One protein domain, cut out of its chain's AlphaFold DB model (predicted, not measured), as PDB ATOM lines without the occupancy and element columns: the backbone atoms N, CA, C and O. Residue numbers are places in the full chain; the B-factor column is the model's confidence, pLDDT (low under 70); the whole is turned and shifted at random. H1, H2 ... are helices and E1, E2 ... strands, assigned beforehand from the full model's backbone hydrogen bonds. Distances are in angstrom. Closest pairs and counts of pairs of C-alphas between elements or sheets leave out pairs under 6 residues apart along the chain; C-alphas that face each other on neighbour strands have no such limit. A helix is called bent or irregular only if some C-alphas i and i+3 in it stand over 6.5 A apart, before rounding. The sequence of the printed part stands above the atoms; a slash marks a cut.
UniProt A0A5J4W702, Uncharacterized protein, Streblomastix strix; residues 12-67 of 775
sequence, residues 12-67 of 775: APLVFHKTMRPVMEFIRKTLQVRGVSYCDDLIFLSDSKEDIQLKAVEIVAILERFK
ATOM      1  N   ALA A  12     -17.511  22.188  12.758       57.50
ATOM      2  CA  ALA A  12     -16.732  21.706  13.906       57.50
ATOM      3  C   ALA A  12     -15.769  22.779  14.470       57.50
ATOM      4  O   ALA A  12     -15.955  23.137  15.634       57.50
ATOM      5  N   PRO A  13     -14.902  23.443  13.670       66.88
ATOM      6  CA  PRO A  13     -14.048  24.529  14.174       66.88
ATOM      7  C   PRO A  13     -14.825  25.715  14.765       66.88
ATOM      8  O   PRO A  13     -14.372  26.374  15.697       66.88
ATOM      9  N   LEU A  14     -16.024  26.001  14.237       68.88
ATOM     10  CA  LEU A  14     -16.864  27.103  14.716       68.88
ATOM     11  C   LEU A  14     -17.558  26.768  16.045       68.88
ATOM     12  O   LEU A  14     -17.790  27.666  16.852       68.88
ATOM     13  N   VAL A  15     -17.901  25.497  16.270       74.69
ATOM     14  CA  VAL A  15     -18.428  25.016  17.553       74.69
ATOM     15  C   VAL A  15     -17.299  24.956  18.579       74.69
ATOM     16  O   VAL A  15     -17.453  25.564  19.633       74.69
ATOM     17  N   PHE A  16     -16.150  24.357  18.244       79.00
ATOM     18  CA  PHE A  16     -14.979  24.282  19.128       79.00
ATOM     19  C   PHE A  16     -14.504  25.671  19.574       79.00
ATOM     20  O   PHE A  16     -14.388  25.929  20.769       79.00
ATOM     21  N   HIS A  17     -14.339  26.627  18.652       78.31
ATOM     22  CA  HIS A  17     -13.986  28.002  19.025       78.31
ATOM     23  C   HIS A  17     -15.049  28.645  19.941       78.31
ATOM     24  O   HIS A  17     -14.709  29.434  20.827       78.31
ATOM     25  N   LYS A  18     -16.343  28.343  19.766       79.75
ATOM     26  CA  LYS A  18     -17.397  28.874  20.646       79.75
ATOM     27  C   LYS A  18     -17.372  28.246  22.041       79.75
ATOM     28  O   LYS A  18     -17.524  28.988  23.007       79.75
ATOM     29  N   THR A  19     -17.157  26.937  22.159       82.88
ATOM     30  CA  THR A  19     -17.076  26.245  23.458       82.88
ATOM     31  C   THR A  19     -15.779  26.560  24.199       82.88
ATOM     32  O   THR A  19     -15.803  26.742  25.413       82.88
ATOM     33  N   MET A  20     -14.660  26.700  23.482       86.62
ATOM     34  CA  MET A  20     -13.356  26.986  24.083       86.62
ATOM     35  C   MET A  20     -13.142  28.455  24.447       86.62
ATOM     36  O   MET A  20     -12.324  28.726  25.320       86.62
ATOM     37  N   ARG A  21     -13.876  29.411  23.854       84.31
ATOM     38  CA  ARG A  21     -13.744  30.847  24.171       84.31
ATOM     39  C   ARG A  21     -13.786  31.158  25.684       84.31
ATOM     40  O   ARG A  21     -12.799  31.714  26.161       84.31
ATOM     41  N   PRO A  22     -14.835  30.795  26.456       88.75
ATOM     42  CA  PRO A  22     -14.881  31.097  27.891       88.75
ATOM     43  C   PRO A  22     -13.785  30.377  28.693       88.75
ATOM     44  O   PRO A  22     -13.259  30.940  29.648       88.75
ATOM     45  N   VAL A  23     -13.391  29.166  28.285       87.75
ATOM     46  CA  VAL A  23     -12.312  28.403  28.939       87.75
ATOM     47  C   VAL A  23     -10.949  29.064  28.693       87.75
ATOM     48  O   VAL A  23     -10.159  29.213  29.620       87.75
ATOM     49  N   MET A  24     -10.692  29.545  27.473       89.06
ATOM     50  CA  MET A  24      -9.486  30.308  27.133       89.06
ATOM     51  C   MET A  24      -9.455  31.676  27.827       89.06
ATOM     52  O   MET A  24      -8.394  32.110  28.262       89.06
ATOM     53  N   GLU A  25     -10.596  32.356  27.970       87.62
ATOM     54  CA  GLU A  25     -10.693  33.592  28.757       87.62
ATOM     55  C   GLU A  25     -10.428  33.355  30.250       87.62
ATOM     56  O   GLU A  25      -9.740  34.166  30.870       87.62
ATOM     57  N   PHE A  26     -10.904  32.240  30.813       90.69
ATOM     58  CA  PHE A  26     -10.576  31.825  32.177       90.69
ATOM     59  C   PHE A  26      -9.071  31.551  32.328       90.69
ATOM     60  O   PHE A  26      -8.427  32.189  33.154       90.69
ATOM     61  N   ILE A  27      -8.480  30.708  31.472       89.00
ATOM     62  CA  ILE A  27      -7.041  30.382  31.502       89.00
ATOM     63  C   ILE A  27      -6.167  31.645  31.392       89.00
ATOM     64  O   ILE A  27      -5.244  31.821  32.187       89.00
ATOM     65  N   ARG A  28      -6.483  32.558  30.460       89.69
ATOM     66  CA  ARG A  28      -5.781  33.848  30.309       89.69
ATOM     67  C   ARG A  28      -5.843  34.691  31.587       89.69
ATOM     68  O   ARG A  28      -4.837  35.283  31.958       89.69
ATOM     69  N   LYS A  29      -7.003  34.753  32.256       88.62
ATOM     70  CA  LYS A  29      -7.196  35.535  33.491       88.62
ATOM     71  C   LYS A  29      -6.516  34.899  34.705       88.62
ATOM     72  O   LYS A  29      -5.920  35.620  35.494       88.62
ATOM     73  N   THR A  30      -6.594  33.577  34.852       87.81
ATOM     74  CA  THR A  30      -6.051  32.857  36.014       87.81
ATOM     75  C   THR A  30      -4.529  32.734  35.966       87.81
ATOM     76  O   THR A  30      -3.883  32.945  36.984       87.81
ATOM     77  N   LEU A  31      -3.947  32.428  34.798       85.94
ATOM     78  CA  LEU A  31      -2.515  32.109  34.666       85.94
ATOM     79  C   LEU A  31      -1.678  33.226  34.013       85.94
ATOM     80  O   LEU A  31      -0.457  33.101  33.891       85.94
ATOM     81  N   GLN A  32      -2.333  34.302  33.563       86.50
ATOM     82  CA  GLN A  32      -1.724  35.438  32.852       86.50
ATOM     83  C   GLN A  32      -0.945  35.030  31.580       86.50
ATOM     84  O   GLN A  32       0.009  35.685  31.173       86.50
ATOM     85  N   VAL A  33      -1.365  33.937  30.929       84.44
ATOM     86  CA  VAL A  33      -0.739  33.392  29.710       84.44
ATOM     87  C   VAL A  33      -1.419  33.937  28.454       84.44
ATOM     88  O   VAL A  33      -2.650  33.953  28.353       84.44
ATOM     89  N   ARG A  34      -0.629  34.311  27.440       84.44
ATOM     90  CA  ARG A  34      -1.145  34.650  26.105       84.44
ATOM     91  C   ARG A  34      -1.478  33.355  25.360       84.44
ATOM     92  O   ARG A  34      -0.634  32.477  25.256       84.44
ATOM     93  N   GLY A  35      -2.687  33.207  24.817       83.94
ATOM     94  CA  GLY A  35      -3.060  31.965  24.124       83.94
ATOM     95  C   GLY A  35      -4.226  32.097  23.150       83.94
ATOM     96  O   GLY A  35      -5.092  32.959  23.320       83.94
ATOM     97  N   VAL A  36      -4.242  31.242  22.126       81.19
ATOM     98  CA  VAL A  36      -5.149  31.274  20.966       81.19
ATOM     99  C   VAL A  36      -5.655  29.863  20.655       81.19
ATOM    100  O   VAL A  36      -4.870  28.927  20.562       81.19
ATOM    101  N   SER A  37      -6.967  29.716  20.461       81.06
ATOM    102  CA  SER A  37      -7.586  28.497  19.923       81.06
ATOM    103  C   SER A  37      -7.649  28.568  18.395       81.06
ATOM    104  O   SER A  37      -8.246  29.509  17.865       81.06
ATOM    105  N   TYR A  38      -7.083  27.590  17.689       77.31
ATOM    106  CA  TYR A  38      -7.044  27.545  16.224       77.31
ATOM    107  C   TYR A  38      -7.526  26.185  15.711       77.31
ATOM    108  O   TYR A  38      -6.904  25.167  15.978       77.31
ATOM    109  N   CYS A  39      -8.623  26.171  14.948       75.62
ATOM    110  CA  CYS A  39      -9.319  24.945  14.540       75.62
ATOM    111  C   CYS A  39      -9.671  24.050  15.739       75.62
ATOM    112  O   CYS A  39     -10.633  24.381  16.426       75.62
ATOM    113  N   ASP A  40      -8.902  22.986  15.981       74.62
ATOM    114  CA  ASP A  40      -9.054  22.049  17.102       74.62
ATOM    115  C   ASP A  40      -7.847  22.109  18.080       74.62
ATOM    116  O   ASP A  40      -7.823  21.415  19.096       74.62
ATOM    117  N   ASP A  41      -6.853  22.964  17.796       80.94
ATOM    118  CA  ASP A  41      -5.619  23.156  18.566       80.94
ATOM    119  C   ASP A  41      -5.724  24.329  19.561       80.94
ATOM    120  O   ASP A  41      -6.410  25.331  19.319       80.94
ATOM    121  N   LEU A  42      -4.968  24.252  20.662       84.25
ATOM    122  CA  LEU A  42      -4.783  25.339  21.631       84.25
ATOM    123  C   LEU A  42      -3.295  25.696  21.717       84.25
ATOM    124  O   LEU A  42      -2.473  24.859  22.080       84.25
ATOM    125  N   ILE A  43      -2.950  26.942  21.393       86.44
ATOM    126  CA  ILE A  43      -1.572  27.449  21.381       86.44
ATOM    127  C   ILE A  43      -1.404  28.442  22.531       86.44
ATOM    128  O   ILE A  43      -2.209  29.363  22.672       86.44
ATOM    129  N   PHE A  44      -0.343  28.285  23.321       86.81
ATOM    130  CA  PHE A  44      -0.003  29.162  24.443       86.81
ATOM    131  C   PHE A  44       1.416  29.719  24.292       86.81
ATOM    132  O   PHE A  44       2.295  29.061  23.740       86.81
ATOM    133  N   LEU A  45       1.616  30.950  24.760       85.00
ATOM    134  CA  LEU A  45       2.828  31.749  24.610       85.00
ATOM    135  C   LEU A  45       3.158  32.417  25.955       85.00
ATOM    136  O   LEU A  45       2.327  33.136  26.517       85.00
ATOM    137  N   SER A  46       4.385  32.215  26.429       81.44
ATOM    138  CA  SER A  46       5.012  32.994  27.503       81.44
ATOM    139  C   SER A  46       6.438  33.355  27.096       81.44
ATOM    140  O   SER A  46       6.974  32.801  26.133       81.44
ATOM    141  N   ASP A  47       7.036  34.288  27.830       79.62
ATOM    142  CA  ASP A  47       8.334  34.883  27.502       79.62
ATOM    143  C   ASP A  47       9.506  34.171  28.221       79.62
ATOM    144  O   ASP A  47      10.665  34.359  27.855       79.62
ATOM    145  N   SER A  48       9.199  33.287  29.182       81.38
ATOM    146  CA  SER A  48      10.096  32.263  29.747       81.38
ATOM    147  C   SER A  48       9.581  30.869  29.381       81.38
ATOM    148  O   SER A  48       8.372  30.633  29.333       81.38
ATOM    149  N   LYS A  49      10.507  29.932  29.145       78.69
ATOM    150  CA  LYS A  49      10.209  28.522  28.849       78.69
ATOM    151  C   LYS A  49       9.762  27.769  30.108       78.69
ATOM    152  O   LYS A  49       8.896  26.903  30.038       78.69
ATOM    153  N   GLU A  50      10.347  28.123  31.240       79.50
ATOM    154  CA  GLU A  50      10.156  27.539  32.564       79.50
ATOM    155  C   GLU A  50       8.770  27.921  33.110       79.50
ATOM    156  O   GLU A  50       8.017  27.059  33.560       79.50
ATOM    157  N   ASP A  51       8.388  29.195  32.956       81.56
ATOM    158  CA  ASP A  51       7.055  29.719  33.286       81.56
ATOM    159  C   ASP A  51       5.938  28.948  32.566       81.56
ATOM    160  O   ASP A  51       4.987  28.475  33.192       81.56
ATOM    161  N   ILE A  52       6.070  28.755  31.248       84.25
ATOM    162  CA  ILE A  52       5.072  28.010  30.471       84.25
ATOM    163  C   ILE A  52       5.169  26.489  30.675       84.25
ATOM    164  O   ILE A  52       4.165  25.814  30.481       84.25
ATOM    165  N   GLN A  53       6.301  25.930  31.128       81.75
ATOM    166  CA  GLN A  53       6.369  24.525  31.567       81.75
ATOM    167  C   GLN A  53       5.542  24.286  32.835       81.75
ATOM    168  O   GLN A  53       4.744  23.351  32.860       81.75
ATOM    169  N   LEU A  54       5.681  25.144  33.851       83.75
ATOM    170  CA  LEU A  54       4.867  25.070  35.070       83.75
ATOM    171  C   LEU A  54       3.381  25.256  34.734       83.75
ATOM    172  O   LEU A  54       2.549  24.392  35.020       83.75
ATOM    173  N   LYS A  55       3.055  26.332  34.007       86.19
ATOM    174  CA  LYS A  55       1.670  26.651  33.640       86.19
ATOM    175  C   LYS A  55       1.048  25.653  32.663       86.19
ATOM    176  O   LYS A  55      -0.170  25.525  32.662       86.19
ATOM    177  N   ALA A  56       1.818  24.904  31.867       86.00
ATOM    178  CA  ALA A  56       1.268  23.840  31.017       86.00
ATOM    179  C   ALA A  56       0.587  22.731  31.840       86.00
ATOM    180  O   ALA A  56      -0.461  22.230  31.429       86.00
ATOM    181  N   VAL A  57       1.126  22.393  33.018       86.06
ATOM    182  CA  VAL A  57       0.512  21.419  33.939       86.06
ATOM    183  C   VAL A  57      -0.824  21.951  34.469       86.06
ATOM    184  O   VAL A  57      -1.832  21.242  34.451       86.06
ATOM    185  N   GLU A  58      -0.865  23.226  34.858       86.88
ATOM    186  CA  GLU A  58      -2.084  23.893  35.336       86.88
ATOM    187  C   GLU A  58      -3.138  24.057  34.227       86.88
ATOM    188  O   GLU A  58      -4.323  23.819  34.460       86.88
ATOM    189  N   ILE A  59      -2.723  24.379  32.997       88.81
ATOM    190  CA  ILE A  59      -3.591  24.434  31.809       88.81
ATOM    191  C   ILE A  59      -4.240  23.068  31.555       88.81
ATOM    192  O   ILE A  59      -5.454  23.003  31.351       88.81
ATOM    193  N   VAL A  60      -3.464  21.979  31.603       88.06
ATOM    194  CA  VAL A  60      -3.978  20.605  31.467       88.06
ATOM    195  C   VAL A  60      -5.005  20.300  32.560       88.06
ATOM    196  O   VAL A  60      -6.113  19.876  32.236       88.06
ATOM    197  N   ALA A  61      -4.701  20.602  33.825       87.69
ATOM    198  CA  ALA A  61      -5.622  20.377  34.941       87.69
ATOM    199  C   ALA A  61      -6.924  21.201  34.826       87.69
ATOM    200  O   ALA A  61      -8.011  20.696  35.114       87.69
ATOM    201  N   ILE A  62      -6.850  22.454  34.360       88.81
ATOM    202  CA  ILE A  62      -8.027  23.301  34.103       88.81
ATOM    203  C   ILE A  62      -8.880  22.720  32.965       88.81
ATOM    204  O   ILE A  62     -10.103  22.637  33.095       88.81
ATOM    205  N   LEU A  63      -8.264  22.291  31.863       88.19
ATOM    206  CA  LEU A  63      -8.965  21.691  30.723       88.19
ATOM    207  C   LEU A  63      -9.641  20.360  31.101       88.19
ATOM    208  O   LEU A  63     -10.818  20.166  30.785       88.19
ATOM    209  N   GLU A  64      -8.947  19.489  31.837       86.94
ATOM    210  CA  GLU A  64      -9.501  18.237  32.369       86.94
ATOM    211  C   GLU A  64     -10.662  18.517  33.351       86.94
ATOM    212  O   GLU A  64     -11.718  17.882  33.255       86.94
ATOM    213  N   ARG A  65     -10.561  19.552  34.205       90.50
ATOM    214  CA  ARG A  65     -11.663  20.030  35.074       90.50
ATOM    215  C   ARG A  65     -12.879  20.531  34.282       90.50
ATOM    216  O   ARG A  65     -14.012  20.288  34.696       90.50
ATOM    217  N   PHE A  66     -12.675  21.166  33.127       87.62
ATOM    218  CA  PHE A  66     -13.738  21.521  32.172       87.62
ATOM    219  C   PHE A  66     -14.172  20.345  31.267       87.62
ATOM    220  O   PHE A  66     -14.800  20.557  30.224       87.62
ATOM    221  N   LYS A  67     -13.871  19.100  31.669       87.00
ATOM    222  CA  LYS A  67     -14.217  17.839  30.986       87.00
ATOM    223  C   LYS A  67     -13.704  17.742  29.540       87.00
ATOM    224  O   LYS A  67     -14.255  16.985  28.742       87.00
TER     225      LYS A  67
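This is residues 12 to 67 of the 775 residues of an uncharacterized protein of Streblomastix strix (UniProt A0A5J4W702). A short strand hairpin, E1 and E2, lies along one side of two crossing helical pieces: H1b, near E1, and H2, near E2. The arm H1a turns off from H1b near the hairpin's turn and makes one end of the longest axis. The printed part has 56 residues, with two named helices and two named strands in the order H1, E1, E2, H2; the strands are antiparallel, and the class is mixed, helices and strands. It is compact, with a radius of gyration of the C-alphas of 11.1 A, and its outline is elongated, spanning 33 by 21 by 16 A.

Start at H1, residues 12 to 31, assigned as one helix by its hydrogen bonds but bent: C-alphas 19 and 22 are 6.9 A apart. Its arms, H1a, residues 12 to 19, and H1b, residues 22 to 31, stand at a steep tilt of 55 degrees. Go on to E1, residues 34 to 38; its closest C-alphas to H1b are those of Arg 34 and Arg 28, 6.3 A, and to H1a those of Ser 37 and His 17, 6.5 A. E1 forms an antiparallel hairpin with E2, residues 41 to 45, where you find N 36 and O 43 within hydrogen-bond range at 2.8 A, and N 45 and O 34 at 2.8 A. Last comes H2, residues 49 to 65, with a kink of 25 degrees near residue 57. It touches H1b, closest at the C-alphas of Ile 27 and Ile 59, 6.9 A, and they run opposite ways at a steep tilt of 42 degrees. The closest C-alphas of E2 and H2 are those of Leu 45 and Ile 52, 7.3 A. E1 and H2 are apart, and so are H1b and E2. Each O i to N i+4 pair is within hydrogen-bond range in H1a and H1b, and 11 of 13 are in H2.

Find C-alpha 12 at (-16.732, 21.706, 13.906), where H1a begins; it measures 10.6 A and H1b 14.1 A. E1 and E2 are each 13.5 A long. H2 runs 24.3 A from C-alpha 49 at (10.209, 28.522, 28.849) to C-alpha 65 at (-11.663, 20.030, 35.074).

The two C-alphas farthest apart are those of Ala 12 and Glu 50, 33.2 A. The printed part has no cut, and its three links are tight. The model's mean pLDDT over the printed part is 83.3, and residues 12 to 14 are under 70.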